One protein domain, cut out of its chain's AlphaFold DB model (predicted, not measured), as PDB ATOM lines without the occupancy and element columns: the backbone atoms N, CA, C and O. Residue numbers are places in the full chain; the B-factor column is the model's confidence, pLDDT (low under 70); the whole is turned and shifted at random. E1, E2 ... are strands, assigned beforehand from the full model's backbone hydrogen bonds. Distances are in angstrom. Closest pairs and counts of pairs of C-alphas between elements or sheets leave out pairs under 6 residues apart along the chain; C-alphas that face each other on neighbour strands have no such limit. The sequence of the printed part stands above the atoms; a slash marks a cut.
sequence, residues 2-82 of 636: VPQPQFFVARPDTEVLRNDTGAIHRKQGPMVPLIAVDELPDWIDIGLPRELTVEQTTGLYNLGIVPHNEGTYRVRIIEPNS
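Overview. This is residues 2 to 82 of the 636 residues of the protein "C3H1-type domain-containing protein" of Neurospora tetrasperma (strain FGSC 2509 / P0656) (UniProt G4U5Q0). With little regular structure, the domain is a long, narrow two-stranded arm, E1 to E4, that folds back near Thr 21, and a wide, open loop of unnamed chain, residues 34 to 82, at its other end. Residues 52 to 62 stick out. The 81 printed residues hold no named helix and four strands, E1, E2, E3, E4 in chain order, in two antiparallel sheets, E1 - E4 and E2 - E3; the class is all strand, with 12 residues in named elements. It is only just extended, close to loose: radius of gyration of the C-alphas 18.0 A, spans 52 by 40 by 26 A.

Arrangement. E1, residues 8 to 10, and E4, residues 31 to 33, are antiparallel at 156 degrees; N 9 and O 32 are within hydrogen-bond range at 2.8 A. E2, residues 14 to 16, and E3, residues 25 to 27, form a hairpin at 143 degrees, with N 16 and O 25 at 3.4 A.

Along the chain. E1 begins at C-alpha 8 (-2.039, -14.358, 6.933) and E4 ends at C-alpha 33 (-0.928, -11.165, 9.195). E1 spans 6.5 A, E2 5.8 A, E3 6.2 A and E4 6.6 A.

Size, cuts and confidence. The farthest C-alphas, Thr 21 and Asp 42, are 52.3 A apart. The printed part has no cut and no long link; pLDDT is under 70 at residues 2 to 3, 5, 17 to 18 and 82.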
ATOM      1  N   VAL A   2       8.839 -13.614  20.431       53.50
ATOM      2  CA  VAL A   2       7.619 -13.004  19.879       53.50
ATOM      3  C   VAL A   2       6.822 -14.116  19.189       53.50
ATOM      4  O   VAL A   2       7.427 -14.855  18.407       53.50
ATOM      5  N   PRO A   3       5.524 -14.288  19.489       66.06
ATOM      6  CA  PRO A   3       4.702 -15.281  18.808       66.06
ATOM      7  C   PRO A   3       4.673 -14.985  17.302       66.06
ATOM      8  O   PRO A   3       4.477 -13.841  16.891       66.06
ATOM      9  N   GLN A   4       4.923 -16.000  16.471       71.62
ATOM     10  CA  GLN A   4       4.776 -15.856  15.023       71.62
ATOM     11  C   GLN A   4       3.283 -15.812  14.669       71.62
ATOM     12  O   GLN A   4       2.520 -16.602  15.229       71.62
ATOM     13  N   PRO A   5       2.854 -14.926  13.750       69.62
ATOM     14  CA  PRO A   5       1.470 -14.905  13.298       69.62
ATOM     15  C   PRO A   5       1.129 -16.245  12.641       69.62
ATOM     16  O   PRO A   5       1.836 -16.702  11.744       69.62
ATOM     17  N   GLN A   6       0.052 -16.878  13.105       70.81
ATOM     18  CA  GLN A   6      -0.362 -18.195  12.619       70.81
ATOM     19  C   GLN A   6      -1.139 -18.118  11.294       70.81
ATOM     20  O   GLN A   6      -1.133 -19.070  10.517       70.81
ATOM     21  N   PHE A   7      -1.772 -16.974  11.013       76.81
ATOM     22  CA  PHE A   7      -2.621 -16.768   9.841       76.81
ATOM     23  C   PHE A   7      -2.216 -15.491   9.111       76.81
ATOM     24  O   PHE A   7      -1.872 -14.480   9.727       76.81
ATOM     25  N   PHE A   8      -2.268 -15.522   7.782       81.50
ATOM     26  CA  PHE A   8      -2.039 -14.358   6.933       81.50
ATOM     27  C   PHE A   8      -2.973 -14.390   5.725       81.50
ATOM     28  O   PHE A   8      -3.384 -15.454   5.265       81.50
ATOM     29  N   VAL A   9      -3.277 -13.214   5.187       80.38
ATOM     30  CA  VAL A   9      -3.928 -13.057   3.887       80.38
ATOM     31  C   VAL A   9      -2.884 -12.591   2.892       80.38
ATOM     32  O   VAL A   9      -2.246 -11.553   3.074       80.38
ATOM     33  N   ALA A  10      -2.720 -13.358   1.818       79.44
ATOM     34  CA  ALA A  10      -2.061 -12.863   0.624       79.44
ATOM     35  C   ALA A  10      -3.040 -11.921  -0.078       79.44
ATOM     36  O   ALA A  10      -4.106 -12.348  -0.531       79.44
ATOM     37  N   ARG A  11      -2.710 -10.629  -0.141       77.31
ATOM     38  CA  ARG A  11      -3.482  -9.726  -0.996       77.31
ATOM     39  C   ARG A  11      -3.315 -10.186  -2.447       77.31
ATOM     40  O   ARG A  11      -2.212 -10.606  -2.799       77.31
ATOM     41  N   PRO A  12      -4.376 -10.137  -3.272       77.38
ATOM     42  CA  PRO A  12      -4.260 -10.502  -4.675       77.38
ATOM     43  C   PRO A  12      -3.134  -9.697  -5.318       77.38
ATOM     44  O   PRO A  12      -2.937  -8.523  -4.983       77.38
ATOM     45  N   ASP A  13      -2.384 -10.357  -6.196       79.31
ATOM     46  CA  ASP A  13      -1.246  -9.761  -6.879       79.31
ATOM     47  C   ASP A  13      -1.660  -8.426  -7.490       79.31
ATOM     48  O   ASP A  13      -2.583  -8.344  -8.303       79.31
ATOM     49  N   THR A  14      -0.966  -7.361  -7.103       70.50
ATOM     50  CA  THR A  14      -1.031  -6.122  -7.865       70.50
ATOM     51  C   THR A  14      -0.320  -6.386  -9.179       70.50
ATOM     52  O   THR A  14       0.909  -6.505  -9.221       70.50
ATOM     53  N   GLU A  15      -1.098  -6.518 -10.252       70.44
ATOM     54  CA  GLU A  15      -0.560  -6.507 -11.604       70.44
ATOM     55  C   GLU A  15       0.113  -5.147 -11.813       70.44
ATOM     56  O   GLU A  15      -0.544  -4.110 -11.914       70.44
ATOM     57  N   VAL A  16       1.445  -5.134 -11.799       71.75
ATOM     58  CA  VAL A  16       2.197  -3.924 -12.115       71.75
ATOM     59  C   VAL A  16       2.258  -3.841 -13.631       71.75
ATOM     60  O   VAL A  16       2.648  -4.801 -14.300       71.75
ATOM     61  N   LEU A  17       1.803  -2.705 -14.160       62.72
ATOM     62  CA  LEU A  17       1.681  -2.489 -15.591       62.72
ATOM     63  C   LEU A  17       3.007  -2.761 -16.310       62.72
ATOM     64  O   LEU A  17       4.089  -2.440 -15.822       62.72
ATOM     65  N   ARG A  18       2.843  -3.354 -17.490       59.31
ATOM     66  CA  ARG A  18       3.855  -3.755 -18.464       59.31
ATOM     67  C   ARG A  18       5.005  -2.761 -18.595       59.31
ATOM     68  O   ARG A  18       4.786  -1.591 -18.899       59.31
ATOM     69  N   ASN A  19       6.221  -3.291 -18.533       75.25
ATOM     70  CA  ASN A  19       7.351  -2.674 -19.217       75.25
ATOM     71  C   ASN A  19       7.013  -2.605 -20.721       75.25
ATOM     72  O   ASN A  19       6.247  -3.425 -21.235       75.25
ATOM     73  N   ASP A  20       7.613  -1.665 -21.431       81.31
ATOM     74  CA  ASP A  20       7.535  -1.373 -22.871       81.31
ATOM     75  C   ASP A  20       7.633  -2.610 -23.799       81.31
ATOM     76  O   ASP A  20       7.195  -2.579 -24.945       81.31
ATOM     77  N   THR A  21       8.092  -3.747 -23.277       85.88
ATOM     78  CA  THR A  21       8.127  -5.070 -23.922       85.88
ATOM     79  C   THR A  21       6.795  -5.837 -23.932       85.88
ATOM     80  O   THR A  21       6.717  -6.923 -24.503       85.88
ATOM     81  N   GLY A  22       5.742  -5.348 -23.270       83.38
ATOM     82  CA  GLY A  22       4.441  -6.026 -23.217       83.38
ATOM     83  C   GLY A  22       4.363  -7.231 -22.263       83.38
ATOM     84  O   GLY A  22       3.313  -7.878 -22.172       83.38
ATOM     85  N   ALA A  23       5.423  -7.525 -21.508       82.19
ATOM     86  CA  ALA A  23       5.425  -8.584 -20.502       82.19
ATOM     87  C   ALA A  23       4.664  -8.143 -19.238       82.19
ATOM     88  O   ALA A  23       4.938  -7.085 -18.670       82.19
ATOM     89  N   ILE A  24       3.692  -8.949 -18.801       82.88
ATOM     90  CA  ILE A  24       2.936  -8.709 -17.563       82.88
ATOM     91  C   ILE A  24       3.761  -9.262 -16.397       82.88
ATOM     92  O   ILE A  24       3.895 -10.477 -16.259       82.88
ATOM     93  N   HIS A  25       4.308  -8.383 -15.555       81.94
ATOM     94  CA  HIS A  25       4.954  -8.784 -14.307       81.94
ATOM     95  C   HIS A  25       3.949  -8.721 -13.157       81.94
ATOM     96  O   HIS A  25       3.577  -7.649 -12.680       81.94
ATOM     97  N   ARG A  26       3.534  -9.894 -12.674       86.06
ATOM     98  CA  ARG A  26       2.765 -10.006 -11.432       86.06
ATOM     99  C   ARG A  26       3.724  -9.923 -10.255       86.06
ATOM    100  O   ARG A  26       4.606 -10.768 -10.114       86.06
ATOM    101  N   LYS A  27       3.588  -8.879  -9.437       82.62
ATOM    102  CA  LYS A  27       4.253  -8.839  -8.135       82.62
ATOM    103  C   LYS A  27       3.328  -9.512  -7.139       82.62
ATOM    104  O   LYS A  27       2.189  -9.072  -6.991       82.62
ATOM    105  N   GLN A  28       3.837 -10.550  -6.479       82.75
ATOM    106  CA  GLN A  28       3.110 -11.210  -5.408       82.75
ATOM    107  C   GLN A  28       2.676 -10.159  -4.384       82.75
ATOM    108  O   GLN A  28       3.505  -9.362  -3.929       82.75
ATOM    109  N   GLY A  29       1.379 -10.111  -4.081       81.69
ATOM    110  CA  GLY A  29       0.857  -9.145  -3.122       81.69
ATOM    111  C   GLY A  29       1.490  -9.332  -1.733       81.69
ATOM    112  O   GLY A  29       1.925 -10.436  -1.389       81.69
ATOM    113  N   PRO A  30       1.570  -8.270  -0.912       83.56
ATOM    114  CA  PRO A  30       2.114  -8.385   0.434       83.56
ATOM    115  C   PRO A  30       1.289  -9.384   1.259       83.56
ATOM    116  O   PRO A  30       0.055  -9.345   1.252       83.56
ATOM    117  N   MET A  31       1.982 -10.270   1.978       79.88
ATOM    118  CA  MET A  31       1.366 -11.138   2.983       79.88
ATOM    119  C   MET A  31       1.077 -10.300   4.227       79.88
ATOM    120  O   MET A  31       1.992  -9.718   4.810       79.88
ATOM    121  N   VAL A  32      -0.192 -10.216   4.621       79.44
ATOM    122  CA  VAL A  32      -0.631  -9.424   5.775       79.44
ATOM    123  C   VAL A  32      -1.075 -10.377   6.881       79.44
ATOM    124  O   VAL A  32      -1.968 -11.185   6.623       79.44
ATOM    125  N   PRO A  33      -0.487 -10.323   8.089       79.56
ATOM    126  CA  PRO A  33      -0.928 -11.165   9.195       79.56
ATOM    127  C   PRO A  33      -2.384 -10.850   9.553       79.56
ATOM    128  O   PRO A  33      -2.785  -9.685   9.577       79.56
ATOM    129  N   LEU A  34      -3.168 -11.891   9.819       84.06
ATOM    130  CA  LEU A  34      -4.512 -11.756  10.364       84.06
ATOM    131  C   LEU A  34      -4.442 -11.839  11.885       84.06
ATOM    132  O   LEU A  34      -3.827 -12.755  12.428       84.06
ATOM    133  N   ILE A  35      -5.094 -10.892  12.548       83.75
ATOM    134  CA  ILE A  35      -5.338 -10.917  13.987       83.75
ATOM    135  C   ILE A  35      -6.845 -11.065  14.146       83.75
ATOM    136  O   ILE A  35      -7.602 -10.323  13.513       83.75
ATOM    137  N   ALA A  36      -7.271 -12.050  14.930       85.88
ATOM    138  CA  ALA A  36      -8.686 -12.245  15.191       85.88
ATOM    139  C   ALA A  36      -9.210 -11.078  16.050       85.88
ATOM    140  O   ALA A  36      -8.495 -10.540  16.893       85.88
ATOM    141  N   VAL A  37     -10.432 -10.613  15.784       87.56
ATOM    142  CA  VAL A  37     -10.974  -9.399  16.428       87.56
ATOM    143  C   VAL A  37     -11.153  -9.599  17.935       87.56
ATOM    144  O   VAL A  37     -10.960  -8.664  18.706       87.56
ATOM    145  N   ASP A  38     -11.470 -10.820  18.349       86.44
ATOM    146  CA  ASP A  38     -11.561 -11.262  19.740       86.44
ATOM    147  C   ASP A  38     -10.203 -11.283  20.460       86.44
ATOM    148  O   ASP A  38     -10.166 -11.053  21.666       86.44
ATOM    149  N   GLU A  39      -9.089 -11.453  19.740       87.81
ATOM    150  CA  GLU A  39      -7.732 -11.358  20.306       87.81
ATOM    151  C   GLU A  39      -7.263  -9.904  20.524       87.81
ATOM    152  O   GLU A  39      -6.237  -9.662  21.172       87.81
ATOM    153  N   LEU A  40      -7.976  -8.904  19.991       88.69
ATOM    154  CA  LEU A  40      -7.645  -7.501  20.247       88.69
ATOM    155  C   LEU A  40      -8.029  -7.122  21.684       88.69
ATOM    156  O   LEU A  40      -9.095  -7.513  22.141       88.69
ATOM    157  N   PRO A  41      -7.258  -6.288  22.396       87.00
ATOM    158  CA  PRO A  41      -7.684  -5.771  23.696       87.00
ATOM    159  C   PRO A  41      -9.044  -5.054  23.636       87.00
ATOM    160  O   PRO A  41      -9.286  -4.311  22.686       87.00
ATOM    161  N   ASP A  42      -9.898  -5.223  24.650       88.00
ATOM    162  CA  ASP A  42     -11.282  -4.699  24.676       88.00
ATOM    163  C   ASP A  42     -11.398  -3.181  24.490       88.00
ATOM    164  O   ASP A  42     -12.418  -2.683  24.024       88.00
ATOM    165  N   TRP A  43     -10.345  -2.437  24.830       89.12
ATOM    166  CA  TRP A  43     -10.284  -0.987  24.653       89.12
ATOM    167  C   TRP A  43     -10.070  -0.554  23.192       89.12
ATOM    168  O   TRP A  43     -10.219   0.628  22.886       89.12
ATOM    169  N   ILE A  44      -9.721  -1.479  22.291       89.44
ATOM    170  CA  ILE A  44      -9.671  -1.226  20.849       89.44
ATOM    171  C   ILE A  44     -11.033  -1.561  20.259       89.44
ATOM    172  O   ILE A  44     -11.390  -2.733  20.109       89.44
ATOM    173  N   ASP A  45     -11.756  -0.514  19.879       88.81
ATOM    174  CA  ASP A  45     -12.975  -0.620  19.091       88.81
ATOM    175  C   ASP A  45     -12.665  -0.327  17.617       88.81
ATOM    176  O   ASP A  45     -12.228   0.766  17.254       88.81
ATOM    177  N   ILE A  46     -12.870  -1.329  16.765       90.31
ATOM    178  CA  ILE A  46     -12.735  -1.211  15.305       90.31
ATOM    179  C   ILE A  46     -14.096  -1.042  14.608       90.31
ATOM    180  O   ILE A  46     -14.170  -1.120  13.382       90.31
ATOM    181  N   GLY A  47     -15.180  -0.856  15.370       89.38
ATOM    182  CA  GLY A  47     -16.549  -0.760  14.860       89.38
ATOM    183  C   GLY A  47     -17.123  -2.090  14.358       89.38
ATOM    184  O   GLY A  47     -18.162  -2.097  13.698       89.38
ATOM    185  N   LEU A  48     -16.454  -3.213  14.643       88.00
ATOM    186  CA  LEU A  48     -16.914  -4.559  14.305       88.00
ATOM    187  C   LEU A  48     -17.243  -5.339  15.583       88.00
ATOM    188  O   LEU A  48     -16.471  -5.287  16.542       88.00
ATOM    189  N   PRO A  49     -18.360  -6.083  15.610       88.31
ATOM    190  CA  PRO A  49     -18.709  -6.899  16.761       88.31
ATOM    191  C   PRO A  49     -17.697  -8.041  16.931       88.31
ATOM    192  O   PRO A  49     -17.359  -8.736  15.973       88.31
ATOM    193  N   ARG A  50     -17.226  -8.233  18.169       90.06
ATOM    194  CA  ARG A  50     -16.304  -9.320  18.556       90.06
ATOM    195  C   ARG A  50     -16.950 -10.700  18.460       90.06
ATOM    196  O   ARG A  50     -16.270 -11.688  18.223       90.06
ATOM    197  N   GLU A  51     -18.269 -10.746  18.599       91.25
ATOM    198  CA  GLU A  51     -19.080 -11.940  18.415       91.25
ATOM    199  C   GLU A  51     -20.022 -11.718  17.234       91.25
ATOM    200  O   GLU A  51     -20.800 -10.763  17.216       91.25
ATOM    201  N   LEU A  52     -19.952 -12.601  16.241       91.06
ATOM    202  CA  LEU A  52     -20.868 -12.593  15.107       91.06
ATOM    203  C   LEU A  52     -22.002 -13.580  15.365       91.06
ATOM    204  O   LEU A  52     -21.760 -14.740  15.703       91.06
ATOM    205  N   THR A  53     -23.246 -13.140  15.175       93.25
ATOM    206  CA  THR A  53     -24.392 -14.056  15.224       93.25
ATOM    207  C   THR A  53     -24.395 -14.978  14.005       93.25
ATOM    208  O   THR A  53     -23.808 -14.662  12.968       93.25
ATOM    209  N   VAL A  54     -25.090 -16.116  14.089       91.94
ATOM    210  CA  VAL A  54     -25.182 -17.081  12.978       91.94
ATOM    211  C   VAL A  54     -25.670 -16.399  11.697       91.94
ATOM    212  O   VAL A  54     -25.132 -16.634  10.616       91.94
ATOM    213  N   GLU A  55     -26.625 -15.479  11.816       93.81
ATOM    214  CA  GLU A  55     -27.154 -14.713  10.690       93.81
ATOM    215  C   GLU A  55     -26.073 -13.829  10.055       93.81
ATOM    216  O   GLU A  55     -25.955 -13.805   8.830       93.81
ATOM    217  N   GLN A  56     -25.240 -13.168  10.869       91.31
ATOM    218  CA  GLN A  56     -24.116 -12.343  10.407       91.31
ATOM    219  C   GLN A  56     -22.981 -13.170   9.793       91.31
ATOM    220  O   GLN A  56     -22.245 -12.662   8.950       91.31
ATOM    221  N   THR A  57     -22.851 -14.445  10.172       90.38
ATOM    222  CA  THR A  57     -21.881 -15.360   9.549       90.38
ATOM    223  C   THR A  57     -22.317 -15.878   8.176       90.38
ATOM    224  O   THR A  57     -21.526 -16.519   7.482       90.38
ATOM    225  N   THR A  58     -23.549 -15.589   7.739       93.19
ATOM    226  CA  THR A  58     -24.050 -16.027   6.429       93.19
ATOM    227  C   THR A  58     -23.218 -15.416   5.301       93.19
ATOM    228  O   THR A  58     -23.184 -14.202   5.125       93.19
ATOM    229  N   GLY A  59     -22.563 -16.266   4.505       91.56
ATOM    230  CA  GLY A  59     -21.697 -15.842   3.398       91.56
ATOM    231  C   GLY A  59     -20.238 -15.583   3.788       91.56
ATOM    232  O   GLY A  59     -19.429 -15.292   2.907       91.56
ATOM    233  N   LEU A  60     -19.880 -15.726   5.069       88.50
ATOM    234  CA  LEU A  60     -18.487 -15.715   5.515       88.50
ATOM    235  C   LEU A  60     -17.870 -17.114   5.388       88.50
ATOM    236  O   LEU A  60     -18.534 -18.131   5.597       88.50
ATOM    237  N   TYR A  61     -16.579 -17.169   5.065       87.25
ATOM    238  CA  TYR A  61     -15.826 -18.421   5.044       87.25
ATOM    239  C   TYR A  61     -15.302 -18.742   6.439       87.25
ATOM    240  O   TYR A  61     -14.578 -17.950   7.041       87.25
ATOM    241  N   ASN A  62     -15.646 -19.925   6.940       86.19
ATOM    242  CA  ASN A  62     -15.115 -20.429   8.198       86.19
ATOM    243  C   ASN A  62     -13.656 -20.877   7.992       86.19
ATOM    244  O   ASN A  62     -13.393 -21.782   7.200       86.19
ATOM    245  N   LEU A  63     -12.718 -20.238   8.697       84.19
ATOM    246  CA  LEU A  63     -11.286 -20.569   8.654       84.19
ATOM    247  C   LEU A  63     -10.894 -21.704   9.621       84.19
ATOM    248  O   LEU A  63      -9.726 -22.078   9.691       84.19
ATOM    249  N   GLY A  64     -11.865 -22.275  10.335       87.50
ATOM    250  CA  GLY A  64     -11.683 -23.291  11.365       87.50
ATOM    251  C   GLY A  64     -11.686 -22.709  12.778       87.50
ATOM    252  O   GLY A  64     -11.877 -21.514  12.992       87.50
ATOM    253  N   ILE A  65     -11.483 -23.589  13.759       83.88
ATOM    254  CA  ILE A  65     -11.265 -23.192  15.150       83.88
ATOM    255  C   ILE A  65      -9.773 -22.938  15.312       83.88
ATOM    256  O   ILE A  65      -8.958 -23.848  15.145       83.88
ATOM    257  N   VAL A  66      -9.433 -21.699  15.638       81.19
ATOM    258  CA  VAL A  66      -8.070 -21.291  15.945       81.19
ATOM    259  C   VAL A  66      -7.921 -21.252  17.465       81.19
ATOM    260  O   VAL A  66      -8.739 -20.612  18.124       81.19
ATOM    261  N   PRO A  67      -6.929 -21.941  18.054       81.44
ATOM    262  CA  PRO A  67      -6.662 -21.798  19.476       81.44
ATOM    263  C   PRO A  67      -6.200 -20.368  19.764       81.44
ATOM    264  O   PRO A  67      -5.320 -19.851  19.077       81.44
ATOM    265  N   HIS A  68      -6.779 -19.756  20.794       79.44
ATOM    266  CA  HIS A  68      -6.388 -18.427  21.247       79.44
ATOM    267  C   HIS A  68      -4.892 -18.408  21.575       79.44
ATOM    268  O   HIS A  68      -4.404 -19.247  22.341       79.44
ATOM    269  N   ASN A  69      -4.152 -17.456  21.009       78.50
ATOM    270  CA  ASN A  69      -2.743 -17.311  21.343       78.50
ATOM    271  C   ASN A  69      -2.613 -16.795  22.782       78.50
ATOM    272  O   ASN A  69      -3.044 -15.695  23.097       78.50
ATOM    273  N   GLU A  70      -1.954 -17.543  23.667       82.50
ATOM    274  CA  GLU A  70      -1.629 -17.076  25.033       82.50
ATOM    275  C   GLU A  70      -0.559 -15.960  25.050       82.50
ATOM    276  O   GLU A  70      -0.105 -15.514  26.103       82.50
ATOM    277  N   GLY A  71      -0.113 -15.513  23.873       81.06
ATOM    278  CA  GLY A  71       0.867 -14.448  23.726       81.06
ATOM    279  C   GLY A  71       0.262 -13.066  23.959       81.06
ATOM    280  O   GLY A  71      -0.842 -12.761  23.528       81.06
ATOM    281  N   THR A  72       1.026 -12.177  24.590       76.94
ATOM    282  CA  THR A  72       0.655 -10.763  24.707       76.94
ATOM    283  C   THR A  72       0.974 -10.012  23.418       76.94
ATOM    284  O   THR A  72       2.142  -9.929  23.018       76.94
ATOM    285  N   TYR A  73      -0.036  -9.402  22.803       79.38
ATOM    286  CA  TYR A  73       0.155  -8.449  21.712       79.38
ATOM    287  C   TYR A  73       0.606  -7.090  22.256       79.38
ATOM    288  O   TYR A  73       0.024  -6.551  23.196       79.38
ATOM    289  N   ARG A  74       1.638  -6.496  21.643       81.06
ATOM    290  CA  ARG A  74       2.033  -5.111  21.924       81.06
ATOM    291  C   ARG A  74       1.390  -4.196  20.895       81.06
ATOM    292  O   ARG A  74       1.876  -4.092  19.773       81.06
ATOM    293  N   VAL A  75       0.331  -3.507  21.294       81.94
ATOM    294  CA  VAL A  75      -0.330  -2.523  20.436       81.94
ATOM    295  C   VAL A  75       0.382  -1.179  20.567       81.94
ATOM    296  O   VAL A  75       0.680  -0.725  21.672       81.94
ATOM    297  N   ARG A  76       0.680  -0.543  19.432       80.50
ATOM    298  CA  ARG A  76       1.117   0.855  19.372       80.50
ATOM    299  C   ARG A  76       0.134   1.628  18.511       80.50
ATOM    300  O   ARG A  76      -0.019   1.301  17.341       80.50
ATOM    301  N   ILE A  77      -0.503   2.635  19.095       82.06
ATOM    302  CA  ILE A  77      -1.314   3.602  18.359       82.06
ATOM    303  C   ILE A  77      -0.342   4.613  17.752       82.06
ATOM    304  O   ILE A  77       0.471   5.186  18.472       82.06
ATOM    305  N   ILE A  78      -0.390   4.790  16.434       80.62
ATOM    306  CA  ILE A  78       0.397   5.813  15.742       80.62
ATOM    307  C   ILE A  78      -0.531   6.990  15.492       80.62
ATOM    308  O   ILE A  78      -1.488   6.875  14.726       80.62
ATOM    309  N   GLU A  79      -0.250   8.119  16.132       85.62
ATOM    310  CA  GLU A  79      -0.954   9.356  15.830       85.62
ATOM    311  C   GLU A  79      -0.519   9.833  14.434       85.62
ATOM    312  O   GLU A  79       0.676   9.946  14.166       85.62
ATOM    313  N   PRO A  80      -1.445  10.140  13.511       76.62
ATOM    314  CA  PRO A  80      -1.080  10.486  12.135       76.62
ATOM    315  C   PRO A  80      -0.247  11.769  12.015       76.62
ATOM    316  O   PRO A  80       0.360  12.000  10.974       76.62
ATOM    317  N   ASN A  81      -0.182  12.573  13.081       75.94
ATOM    318  CA  ASN A  81       0.610  13.798  13.146       75.94
ATOM    319  C   ASN A  81       1.871  13.669  14.009       75.94
ATOM    320  O   ASN A  81       2.652  14.622  14.065       75.94
ATOM    321  N   SER A  82       2.110  12.526  14.665       69.75
ATOM    322  CA  SER A  82       3.414  12.276  15.267       69.75
ATOM    323  C   SER A  82       4.377  11.962  14.127       69.75
ATOM    324  O   SER A  82       4.583  10.808  13.760       69.75
TER     325      SER A  82